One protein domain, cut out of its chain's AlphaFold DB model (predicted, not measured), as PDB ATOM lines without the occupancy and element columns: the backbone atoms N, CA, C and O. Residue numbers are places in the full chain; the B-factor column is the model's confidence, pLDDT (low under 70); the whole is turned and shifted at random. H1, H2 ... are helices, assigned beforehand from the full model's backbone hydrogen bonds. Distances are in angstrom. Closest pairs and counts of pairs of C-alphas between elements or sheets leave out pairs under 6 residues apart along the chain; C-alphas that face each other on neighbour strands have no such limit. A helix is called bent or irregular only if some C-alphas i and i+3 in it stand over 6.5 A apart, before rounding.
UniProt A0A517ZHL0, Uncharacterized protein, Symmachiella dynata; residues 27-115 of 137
ATOM      1  N   ILE A  27     325.666 191.114 149.211       88.38
ATOM      2  CA  ILE A  27     324.523 190.731 148.364       88.38
ATOM      3  C   ILE A  27     323.278 191.585 148.656       88.38
ATOM      4  O   ILE A  27     322.692 192.079 147.694       88.38
ATOM      5  N   PRO A  28     322.878 191.838 149.921       88.38
ATOM      6  CA  PRO A  28     321.721 192.687 150.205       88.38
ATOM      7  C   PRO A  28     321.889 194.117 149.682       88.38
ATOM      8  O   PRO A  28     320.940 194.689 149.151       88.38
ATOM      9  N   LEU A  29     323.095 194.685 149.781       88.06
ATOM     10  CA  LEU A  29     323.384 196.036 149.298       88.06
ATOM     11  C   LEU A  29     323.389 196.093 147.764       88.06
ATOM     12  O   LEU A  29     322.825 197.012 147.178       88.06
ATOM     13  N   ILE A  30     323.972 195.088 147.108       88.62
ATOM     14  CA  ILE A  30     323.951 194.963 145.645       88.62
ATOM     15  C   ILE A  30     322.506 194.812 145.158       88.62
ATOM     16  O   ILE A  30     322.097 195.513 144.234       88.62
ATOM     17  N   ALA A  31     321.715 193.954 145.806       91.25
ATOM     18  CA  ALA A  31     320.301 193.774 145.498       91.25
ATOM     19  C   ALA A  31     319.508 195.075 145.690       91.25
ATOM     20  O   ALA A  31     318.684 195.409 144.842       91.25
ATOM     21  N   TRP A  32     319.797 195.841 146.748       92.19
ATOM     22  CA  TRP A  32     319.212 197.163 146.977       92.19
ATOM     23  C   TRP A  32     319.511 198.113 145.812       92.19
ATOM     24  O   TRP A  32     318.587 198.686 145.236       92.19
ATOM     25  N   CYS A  33     320.775 198.225 145.400       88.69
ATOM     26  CA  CYS A  33     321.170 199.048 144.256       88.69
ATOM     27  C   CYS A  33     320.469 198.613 142.961       88.69
ATOM     28  O   CYS A  33     319.915 199.452 142.257       88.69
ATOM     29  N   VAL A  34     320.462 197.313 142.651       89.25
ATOM     30  CA  VAL A  34     319.827 196.763 141.439       89.25
ATOM     31  C   VAL A  34     318.321 197.024 141.443       89.25
ATOM     32  O   VAL A  34     317.778 197.456 140.429       89.25
ATOM     33  N   PHE A  35     317.650 196.829 142.580       89.31
ATOM     34  CA  PHE A  35     316.225 197.117 142.731       89.31
ATOM     35  C   PHE A  35     315.920 198.591 142.441       89.31
ATOM     36  O   PHE A  35     315.096 198.895 141.581       89.31
ATOM     37  N   TRP A  36     316.627 199.523 143.084       88.88
ATOM     38  CA  TRP A  36     316.386 200.951 142.858       88.88
ATOM     39  C   TRP A  36     316.835 201.426 141.476       88.88
ATOM     40  O   TRP A  36     316.311 202.425 140.992       88.88
ATOM     41  N   LEU A  37     317.771 200.731 140.827       85.56
ATOM     42  CA  LEU A  37     318.257 201.077 139.494       85.56
ATOM     43  C   LEU A  37     317.404 200.497 138.353       85.56
ATOM     44  O   LEU A  37     317.371 201.106 137.291       85.56
ATOM     45  N   PHE A  38     316.704 199.377 138.543       84.06
ATOM     46  CA  PHE A  38     315.964 198.718 137.452       84.06
ATOM     47  C   PHE A  38     314.489 198.443 137.738       84.06
ATOM     48  O   PHE A  38     313.715 198.326 136.796       84.06
ATOM     49  N   ALA A  39     314.070 198.328 138.999       85.88
ATOM     50  CA  ALA A  39     312.678 198.010 139.327       85.88
ATOM     51  C   ALA A  39     311.803 199.261 139.498       85.88
ATOM     52  O   ALA A  39     310.583 199.185 139.384       85.88
ATOM     53  N   VAL A  40     312.410 200.412 139.792       84.06
ATOM     54  CA  VAL A  40     311.685 201.638 140.141       84.06
ATOM     55  C   VAL A  40     311.787 202.660 139.017       84.06
ATOM     56  O   VAL A  40     312.887 203.076 138.658       84.06
ATOM     57  N   ASN A  41     310.633 203.113 138.516       86.94
ATOM     58  CA  ASN A  41     310.543 204.224 137.572       86.94
ATOM     59  C   ASN A  41     310.650 205.563 138.323       86.94
ATOM     60  O   ASN A  41     309.705 206.039 138.969       86.94
ATOM     61  N   TRP A  42     311.818 206.193 138.220       85.25
ATOM     62  CA  TRP A  42     312.107 207.441 138.922       85.25
ATOM     63  C   TRP A  42     311.403 208.667 138.353       85.25
ATOM     64  O   TRP A  42     311.260 209.653 139.081       85.25
ATOM     65  N   ASN A  43     310.923 208.623 137.109       84.88
ATOM     66  CA  ASN A  43     310.127 209.714 136.551       84.88
ATOM     67  C   ASN A  43     308.791 209.823 137.289       84.88
ATOM     68  O   ASN A  43     308.459 210.905 137.785       84.88
ATOM     69  N   LYS A  44     308.092 208.698 137.482       85.12
ATOM     70  CA  LYS A  44     306.844 208.650 138.266       85.12
ATOM     71  C   LYS A  44     307.096 208.960 139.743       85.12
ATOM     72  O   LYS A  44     306.415 209.804 140.329       85.12
ATOM     73  N   LEU A  45     308.127 208.350 140.337       85.44
ATOM     74  CA  LEU A  45     308.444 208.557 141.754       85.44
ATOM     75  C   LEU A  45     308.821 210.015 142.066       85.44
ATOM     76  O   LEU A  45     308.425 210.544 143.104       85.44
ATOM     77  N   ARG A  46     309.534 210.707 141.167       85.00
ATOM     78  CA  ARG A  46     309.893 212.123 141.350       85.00
ATOM     79  C   ARG A  46     308.660 213.018 141.446       85.00
ATOM     80  O   ARG A  46     308.669 213.951 142.250       85.00
ATOM     81  N   VAL A  47     307.617 212.762 140.655       88.12
ATOM     82  CA  VAL A  47     306.363 213.533 140.721       88.12
ATOM     83  C   VAL A  47     305.717 213.369 142.098       88.12
ATOM     84  O   VAL A  47     305.381 214.367 142.735       88.12
ATOM     85  N   VAL A  48     305.653 212.137 142.612       88.94
ATOM     86  CA  VAL A  48     305.135 211.840 143.959       88.94
ATOM     87  C   VAL A  48     305.971 212.513 145.053       88.94
ATOM     88  O   VAL A  48     305.424 213.132 145.967       88.94
ATOM     89  N   LEU A  49     307.303 212.457 144.951       88.12
ATOM     90  CA  LEU A  49     308.198 213.120 145.903       88.12
ATOM     91  C   LEU A  49     307.995 214.642 145.899       88.12
ATOM     92  O   LEU A  49     307.881 215.248 146.964       88.12
ATOM     93  N   ARG A  50     307.871 215.265 144.719       87.81
ATOM     94  CA  ARG A  50     307.562 216.702 144.590       87.81
ATOM     95  C   ARG A  50     306.178 217.064 145.133       87.81
ATOM     96  O   ARG A  50     306.018 218.169 145.638       87.81
ATOM     97  N   GLY A  51     305.218 216.141 145.075       88.25
ATOM     98  CA  GLY A  51     303.884 216.279 145.665       88.25
ATOM     99  C   GLY A  51     303.835 216.150 147.194       88.25
ATOM    100  O   GLY A  51     302.750 216.181 147.763       88.25
ATOM    101  N   GLY A  52     304.983 216.002 147.866       88.69
ATOM    102  CA  GLY A  52     305.068 215.891 149.326       88.69
ATOM    103  C   GLY A  52     305.373 214.483 149.843       88.69
ATOM    104  O   GLY A  52     305.466 214.295 151.055       88.69
ATOM    105  N   GLY A  53     305.611 213.502 148.963       87.56
ATOM    106  CA  GLY A  53     305.956 212.124 149.345       87.56
ATOM    107  C   GLY A  53     307.217 211.981 150.214       87.56
ATOM    108  O   GLY A  53     307.419 210.942 150.841       87.56
ATOM    109  N   TRP A  54     308.038 213.031 150.320       90.38
ATOM    110  CA  TRP A  54     309.197 213.084 151.214       90.38
ATOM    111  C   TRP A  54     308.856 212.810 152.679       90.38
ATOM    112  O   TRP A  54     309.644 212.159 153.361       90.38
ATOM    113  N   ILE A  55     307.695 213.260 153.169       90.94
ATOM    114  CA  ILE A  55     307.337 213.042 154.577       90.94
ATOM    115  C   ILE A  55     307.115 211.557 154.868       90.94
ATOM    116  O   ILE A  55     307.632 211.041 155.854       90.94
ATOM    117  N   ALA A  56     306.420 210.849 153.974       88.50
ATOM    118  CA  ALA A  56     306.201 209.415 154.099       88.50
ATOM    119  C   ALA A  56     307.535 208.656 154.056       88.50
ATOM    120  O   ALA A  56     307.762 207.763 154.870       88.50
ATOM    121  N   LEU A  57     308.448 209.064 153.170       89.94
ATOM    122  CA  LEU A  57     309.781 208.474 153.065       89.94
ATOM    123  C   LEU A  57     310.594 208.654 154.357       89.94
ATOM    124  O   LEU A  57     311.149 207.686 154.872       89.94
ATOM    125  N   LEU A  58     310.612 209.864 154.921       91.06
ATOM    126  CA  LEU A  58     311.312 210.146 156.178       91.06
ATOM    127  C   LEU A  58     310.705 209.381 157.359       91.06
ATOM    128  O   LEU A  58     311.447 208.879 158.200       91.06
ATOM    129  N   LEU A  59     309.376 209.245 157.405       92.25
ATOM    130  CA  LEU A  59     308.696 208.451 158.429       92.25
ATOM    131  C   LEU A  59     309.051 206.963 158.327       92.25
ATOM    132  O   LEU A  59     309.289 206.333 159.355       92.25
ATOM    133  N   ILE A  60     309.150 206.413 157.114       92.31
ATOM    134  CA  ILE A  60     309.599 205.030 156.899       92.31
ATOM    135  C   ILE A  60     311.052 204.862 157.352       92.31
ATOM    136  O   ILE A  60     311.357 203.902 158.060       92.31
ATOM    137  N   CYS A  61     311.943 205.799 157.016       90.38
ATOM    138  CA  CYS A  61     313.329 205.770 157.491       90.38
ATOM    139  C   CYS A  61     313.404 205.828 159.024       90.38
ATOM    140  O   CYS A  61     314.127 205.039 159.632       90.38
ATOM    141  N   ALA A  62     312.628 206.709 159.659       90.06
ATOM    142  CA  ALA A  62     312.579 206.816 161.113       90.06
ATOM    143  C   ALA A  62     312.058 205.519 161.753       90.06
ATOM    144  O   ALA A  62     312.666 205.001 162.689       90.06
ATOM    145  N   ALA A  63     310.981 204.946 161.207       91.50
ATOM    146  CA  ALA A  63     310.443 203.668 161.656       91.50
ATOM    147  C   ALA A  63     311.466 202.532 161.501       91.50
ATOM    148  O   ALA A  63     311.632 201.741 162.424       91.50
ATOM    149  N   ALA A  64     312.202 202.480 160.388       88.81
ATOM    150  CA  ALA A  64     313.241 201.479 160.159       88.81
ATOM    151  C   ALA A  64     314.370 201.568 161.199       88.81
ATOM    152  O   ALA A  64     314.777 200.543 161.748       88.81
ATOM    153  N   VAL A  65     314.833 202.782 161.525       87.69
ATOM    154  CA  VAL A  65     315.835 203.005 162.584       87.69
ATOM    155  C   VAL A  65     315.308 202.556 163.944       87.69
ATOM    156  O   VAL A  65     316.029 201.882 164.677       87.69
ATOM    157  N   LEU A  66     314.062 202.902 164.283       88.06
ATOM    158  CA  LEU A  66     313.453 202.527 165.560       88.06
ATOM    159  C   LEU A  66     313.280 201.012 165.675       88.06
ATOM    160  O   LEU A  66     313.749 200.424 166.645       88.06
ATOM    161  N   VAL A  67     312.684 200.370 164.667       89.19
ATOM    162  CA  VAL A  67     312.471 198.915 164.636       89.19
ATOM    163  C   VAL A  67     313.804 198.180 164.722       89.19
ATOM    164  O   VAL A  67     313.959 197.284 165.548       89.19
ATOM    165  N   TRP A  68     314.803 198.578 163.934       84.94
ATOM    166  CA  TRP A  68     316.118 197.942 163.990       84.94
ATOM    167  C   TRP A  68     316.841 198.213 165.317       84.94
ATOM    168  O   TRP A  68     317.494 197.321 165.863       84.94
ATOM    169  N   GLY A  69     316.700 199.422 165.859       80.38
ATOM    170  CA  GLY A  69     317.182 199.791 167.187       80.38
ATOM    171  C   GLY A  69     316.599 198.919 168.295       80.38
ATOM    172  O   GLY A  69     317.335 198.522 169.199       80.38
ATOM    173  N   SER A  70     315.312 198.580 168.197       83.25
ATOM    174  CA  SER A  70     314.592 197.743 169.160       83.25
ATOM    175  C   SER A  70     314.854 196.244 169.001       83.25
ATOM    176  O   SER A  70     314.944 195.544 170.005       83.25
ATOM    177  N   VAL A  71     314.975 195.738 167.770       83.44
ATOM    178  CA  VAL A  71     315.174 194.298 167.498       83.44
ATOM    179  C   VAL A  71     316.609 193.859 167.787       83.44
ATOM    180  O   VAL A  71     316.828 192.763 168.297       83.44
ATOM    181  N   ALA A  72     317.589 194.707 167.478       75.31
ATOM    182  CA  ALA A  72     319.003 194.409 167.675       75.31
ATOM    183  C   ALA A  72     319.684 195.570 168.419       75.31
ATOM    184  O   ALA A  72     320.332 196.407 167.777       75.31
ATOM    185  N   PRO A  73     319.528 195.634 169.758       65.00
ATOM    186  CA  PRO A  73     320.031 196.733 170.579       65.00
ATOM    187  C   PRO A  73     321.546 196.701 170.857       65.00
ATOM    188  O   PRO A  73     322.036 197.524 171.627       65.00
ATOM    189  N   GLY A  74     322.290 195.758 170.273       62.78
ATOM    190  CA  GLY A  74     323.731 195.615 170.489       62.78
ATOM    191  C   GLY A  74     324.570 196.700 169.806       62.78
ATOM    192  O   GLY A  74     324.233 197.167 168.718       62.78
ATOM    193  N   THR A  75     325.701 197.048 170.426       57.81
ATOM    194  CA  THR A  75     326.793 197.838 169.837       57.81
ATOM    195  C   THR A  75     327.527 196.978 168.809       57.81
ATOM    196  O   THR A  75     328.558 196.378 169.103       57.81
ATOM    197  N   HIS A  76     326.941 196.810 167.629       52.62
ATOM    198  CA  HIS A  76     327.678 196.236 166.513       52.62
ATOM    199  C   HIS A  76     328.592 197.319 165.947       52.62
ATOM    200  O   HIS A  76     328.081 198.328 165.468       52.62
ATOM    201  N   ASP A  77     329.907 197.086 166.009       53.09
ATOM    202  CA  ASP A  77     330.868 197.741 165.121       53.09
ATOM    203  C   ASP A  77     330.357 197.559 163.690       53.09
ATOM    204  O   ASP A  77     330.272 196.435 163.180       53.09
ATOM    205  N   PHE A  78     329.986 198.650 163.037       53.06
ATOM    206  CA  PHE A  78     329.579 198.664 161.637       53.06
ATOM    207  C   PHE A  78     330.789 198.600 160.683       53.06
ATOM    208  O   PHE A  78     330.632 198.772 159.473       53.06
ATOM    209  N   GLY A  79     331.984 198.276 161.193       49.62
ATOM    210  CA  GLY A  79     333.195 198.064 160.402       49.62
ATOM    211  C   GLY A  79     333.770 199.346 159.797       49.62
ATOM    212  O   GLY A  79     334.594 199.273 158.882       49.62
ATOM    213  N   ILE A  80     333.350 200.515 160.281       49.88
ATOM    214  CA  ILE A  80     333.897 201.821 159.927       49.88
ATOM    215  C   ILE A  80     335.122 202.073 160.827       49.88
ATOM    216  O   ILE A  80     335.004 202.111 162.052       49.88
ATOM    217  N   PRO A  81     336.330 202.263 160.268       40.47
ATOM    218  CA  PRO A  81     337.509 202.584 161.067       40.47
ATOM    219  C   PRO A  81     337.303 203.916 161.813       40.47
ATOM    220  O   PRO A  81     337.244 204.970 161.180       40.47
ATOM    221  N   GLY A  82     337.179 203.874 163.147       48.03
ATOM    222  CA  GLY A  82     336.982 205.055 164.005       48.03
ATOM    223  C   GLY A  82     335.801 204.987 164.986       48.03
ATOM    224  O   GLY A  82     335.601 205.940 165.741       48.03
ATOM    225  N   GLU A  83     335.040 203.891 165.003       51.31
ATOM    226  CA  GLU A  83     333.864 203.703 165.873       51.31
ATOM    227  C   GLU A  83     334.185 203.677 167.380       51.31
ATOM    228  O   GLU A  83     333.350 204.087 168.184       51.31
ATOM    229  N   ASP A  84     335.427 203.358 167.760       48.53
ATOM    230  CA  ASP A  84     335.896 203.408 169.155       48.53
ATOM    231  C   ASP A  84     335.950 204.830 169.755       48.53
ATOM    232  O   ASP A  84     336.040 204.988 170.975       48.53
ATOM    233  N   TYR A  85     335.900 205.892 168.938       44.62
ATOM    234  CA  TYR A  85     336.120 207.270 169.408       44.62
ATOM    235  C   TYR A  85     334.852 208.086 169.662       44.62
ATOM    236  O   TYR A  85     334.932 209.182 170.223       44.62
ATOM    237  N   ALA A  86     333.677 207.574 169.310       43.53
ATOM    238  CA  ALA A  86     332.418 208.234 169.619       43.53
ATOM    239  C   ALA A  86     331.496 207.218 170.276       43.53
ATOM    240  O   ALA A  86     331.065 206.280 169.618       43.53
ATOM    241  N   GLY A  87     331.173 207.425 171.558       46.72
ATOM    242  CA  GLY A  87     330.127 206.704 172.288       46.72
ATOM    243  C   GLY A  87     328.753 206.894 171.640       46.72
ATOM    244  O   GLY A  87     327.882 207.587 172.165       46.72
ATOM    245  N   ASN A  88     328.578 206.325 170.455       51.81
ATOM    246  CA  ASN A  88     327.417 206.495 169.617       51.81
ATOM    247  C   ASN A  88     326.335 205.561 170.140       51.81
ATOM    248  O   ASN A  88     326.414 204.341 170.031       51.81
ATOM    249  N   SER A  89     325.305 206.176 170.719       62.62
ATOM    250  CA  SER A  89     324.016 205.547 170.986       62.62
ATOM    251  C   SER A  89     323.629 204.647 169.806       62.62
ATOM    252  O   SER A  89     323.659 205.096 168.663       62.62
ATOM    253  N   ASN A  90     323.266 203.392 170.084       69.25
ATOM    254  CA  ASN A  90     322.829 202.352 169.136       69.25
ATOM    255  C   ASN A  90     321.939 202.876 167.979       69.25
ATOM    256  O   ASN A  90     321.998 202.401 166.846       69.25
ATOM    257  N   PHE A  91     321.137 203.908 168.245       77.50
ATOM    258  CA  PHE A  91     320.268 204.552 167.263       77.50
ATOM    259  C   PHE A  91     320.997 205.469 166.268       77.50
ATOM    260  O   PHE A  91     320.573 205.567 165.118       77.50
ATOM    261  N   VAL A  92     322.093 206.122 166.662       81.06
ATOM    262  CA  VAL A  92     322.866 207.037 165.803       81.06
ATOM    263  C   VAL A  92     323.533 206.266 164.666       81.06
ATOM    264  O   VAL A  92     323.344 206.630 163.508       81.06
ATOM    265  N   GLY A  93     324.218 205.156 164.966       73.88
ATOM    266  CA  GLY A  93     324.837 204.307 163.938       73.88
ATOM    267  C   GLY A  93     323.816 203.790 162.922       73.88
ATOM    268  O   GLY A  93     323.994 203.933 161.713       73.88
ATOM    269  N   LYS A  94     322.663 203.306 163.405       80.44
ATOM    270  CA  LYS A  94     321.560 202.859 162.539       80.44
ATOM    271  C   LYS A  94     320.964 204.005 161.718       80.44
ATOM    272  O   LYS A  94     320.610 203.795 160.563       80.44
ATOM    273  N   THR A  95     320.893 205.217 162.272       86.00
ATOM    274  CA  THR A  95     320.435 206.408 161.538       86.00
ATOM    275  C   THR A  95     321.375 206.737 160.388       86.00
ATOM    276  O   THR A  95     320.906 206.960 159.271       86.00
ATOM    277  N   VAL A  96     322.689 206.719 160.625       85.75
ATOM    278  CA  VAL A  96     323.691 206.935 159.571       85.75
ATOM    279  C   VAL A  96     323.554 205.869 158.488       85.75
ATOM    280  O   VAL A  96     323.490 206.208 157.308       85.75
ATOM    281  N   TYR A  97     323.413 204.599 158.871       84.62
ATOM    282  CA  TYR A  97     323.268 203.505 157.913       84.62
ATOM    283  C   TYR A  97     321.995 203.624 157.060       84.62
ATOM    284  O   TYR A  97     322.058 203.552 155.832       84.62
ATOM    285  N   VAL A  98     320.835 203.860 157.684       89.88
ATOM    286  CA  VAL A  98     319.560 204.040 156.965       89.88
ATOM    287  C   VAL A  98     319.609 205.275 156.064       89.88
ATOM    288  O   VAL A  98     319.121 205.232 154.935       89.88
ATOM    289  N   THR A  99     320.260 206.349 156.515       89.44
ATOM    290  CA  THR A  99     320.493 207.539 155.686       89.44
ATOM    291  C   THR A  99     321.394 207.213 154.493       89.44
ATOM    292  O   THR A  99     321.102 207.634 153.378       89.44
ATOM    293  N   GLY A 100     322.440 206.407 154.680       87.44
ATOM    294  CA  GLY A 100     323.291 205.913 153.595       87.44
ATOM    295  C   GLY A 100     322.508 205.111 152.551       87.44
ATOM    296  O   GLY A 100     322.640 205.373 151.355       87.44
ATOM    297  N   LEU A 101     321.627 204.203 152.984       90.31
ATOM    298  CA  LEU A 101     320.739 203.460 152.081       90.31
ATOM    299  C   LEU A 101     319.788 204.375 151.301       90.31
ATOM    300  O   LEU A 101     319.548 204.132 150.115       90.31
ATOM    301  N   LEU A 102     319.272 205.425 151.947       91.62
ATOM    302  CA  LEU A 102     318.444 206.443 151.301       91.62
ATOM    303  C   LEU A 102     319.247 207.224 150.248       91.62
ATOM    304  O   LEU A 102     318.769 207.417 149.133       91.62
ATOM    305  N   CYS A 103     320.480 207.625 150.564       91.62
ATOM    306  CA  CYS A 103     321.375 208.286 149.614       91.62
ATOM    307  C   CYS A 103     321.680 207.400 148.400       91.62
ATOM    308  O   CYS A 103     321.628 207.890 147.275       91.62
ATOM    309  N   ILE A 104     321.949 206.106 148.607       91.31
ATOM    310  CA  ILE A 104     322.170 205.140 147.518       91.31
ATOM    311  C   ILE A 104     320.927 205.036 146.634       91.31
ATOM    312  O   ILE A 104     321.034 205.143 145.415       91.31
ATOM    313  N   MET A 105     319.748 204.897 147.244       90.94
ATOM    314  CA  MET A 105     318.470 204.900 146.533       90.94
ATOM    315  C   MET A 105     318.342 206.163 145.659       90.94
ATOM    316  O   MET A 105     318.117 206.056 144.455       90.94
ATOM    317  N   LEU A 106     318.557 207.358 146.220       89.56
ATOM    318  CA  LEU A 106     318.473 208.619 145.472       89.56
ATOM    319  C   LEU A 106     319.542 208.738 144.373       89.56
ATOM    320  O   LEU A 106     319.258 209.287 143.306       89.56
ATOM    321  N   LEU A 107     320.746 208.208 144.600       89.31
ATOM    322  CA  LEU A 107     321.821 208.173 143.610       89.31
ATOM    323  C   LEU A 107     321.438 207.296 142.412       89.31
ATOM    324  O   LEU A 107     321.606 207.731 141.275       89.31
ATOM    325  N   CYS A 108     320.867 206.108 142.646       87.31
ATOM    326  CA  CYS A 108     320.333 205.254 141.578       87.31
ATOM    327  C   CYS A 108     319.301 206.013 140.733       87.31
ATOM    328  O   CYS A 108     319.357 205.977 139.503       87.31
ATOM    329  N   GLY A 109     318.420 206.775 141.383       83.94
ATOM    330  CA  GLY A 109     317.481 207.648 140.691       83.94
ATOM    331  C   GLY A 109     318.143 208.750 139.876       83.94
ATOM    332  O   GLY A 109     317.740 209.005 138.743       83.94
ATOM    333  N   ALA A 110     319.173 209.405 140.411       85.94
ATOM    334  CA  ALA A 110     319.926 210.419 139.677       85.94
ATOM    335  C   ALA A 110     320.610 209.837 138.427       85.94
ATOM    336  O   ALA A 110     320.585 210.473 137.374       85.94
ATOM    337  N   VAL A 111     321.154 208.619 138.524       86.06
ATOM    338  CA  VAL A 111     321.801 207.902 137.412       86.06
ATOM    339  C   VAL A 111     320.805 207.497 136.323       86.06
ATOM    340  O   VAL A 111     321.107 207.655 135.142       86.06
ATOM    341  N   GLN A 112     319.606 207.021 136.676       84.12
ATOM    342  CA  GLN A 112     318.574 206.754 135.664       84.12
ATOM    343  C   GLN A 112     318.174 208.038 134.927       84.12
ATOM    344  O   GLN A 112     318.090 208.073 133.705       84.12
ATOM    345  N   ASN A 113     317.980 209.120 135.678       80.19
ATOM    346  CA  ASN A 113     317.506 210.388 135.138       80.19
ATOM    347  C   ASN A 113     318.551 211.172 134.333       80.19
ATOM    348  O   ASN A 113     318.179 212.084 133.599       80.19
ATOM    349  N   SER A 114     319.840 210.860 134.477       82.00
ATOM    350  CA  SER A 114     320.898 211.438 133.643       82.00
ATOM    351  C   SER A 114     321.005 210.772 132.266       82.00
ATOM    352  O   SER A 114     321.807 211.216 131.446       82.00
ATOM    353  N   GLY A 115     320.226 209.712 132.008       70.81
ATOM    354  CA  GLY A 115     320.263 208.943 130.763       70.81
ATOM    355  C   GLY A 115     321.435 207.958 130.670       70.81
ATOM    356  O   GLY A 115     321.589 207.276 129.660       70.81
TER     357      GLY A 115
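What this domain is: This is residues 27 to 115 of the 137 residues of an uncharacterized protein of Symmachiella dynata (UniProt A0A517ZHL0). The longest helix, H2, is sharply bent: its long arm H2b makes a V with the straight helix H3, and its short arm H2a spans the V's open end back to residues 109 to 113 of H3. H1 packs on H3 at residues 104 to 112, and a long loop, residues 72 to 89, joins the two sides at the V's closed end. The printed part has 89 residues with three named helices, H1, H2 and H3 along the chain, and no named strand; the class is all helix. It is loose, with a radius of gyration of the C-alphas of 15.2 A, and elongated, spanning 42 by 25 by 21 A.

Where its parts are: Look first at H2, residues 42 to 71, one helix by its hydrogen bonds but bent: C-alphas 51 and 54 are 8.3 A apart. Arm H2a holds residues 42 to 51; find C-alpha 54 at (309.197, 213.084, 151.214), where arm H2b begins and runs 25.6 A to residue 71. H3, residues 90 to 113, runs 35.3 A from (322.829, 202.352, 169.136) to (317.506, 210.388, 135.138). H1 is residues 27 to 39.

How they stand to each other: H2a and H2b are about perpendicular, at 82 degrees, and near each other. H2b and H3 form a helical hairpin, a steep tilt of 39 degrees, opposite ways; they touch, closest at the C-alphas of Gly 69 and Phe 91, 5.7 A. H2a touches H3 at the C-alphas of Trp 42 and Gly 109, their closest, 5.7 A. H1 touches H3 with residues 32 to 37 alone, closest at the C-alphas of Leu 37 and Cys 108, 5.1 A; the tilt of 37 degrees is only just steep, the same way. H1 is apart from H2a and H2b. In H1 and H2b every O i to N i+4 pair is within hydrogen-bond range; in H2a 5 of 6 are, in H3 19 of 20.

The domain as a whole: The farthest C-alphas, Lys 44 and Tyr 85, are 42.8 A apart. The printed part has no cut; the link from H1 to H2 is tight, that from H2 to H3 long. Check the B-factor column at residues 73 to 90: there the model's pLDDT is under 70.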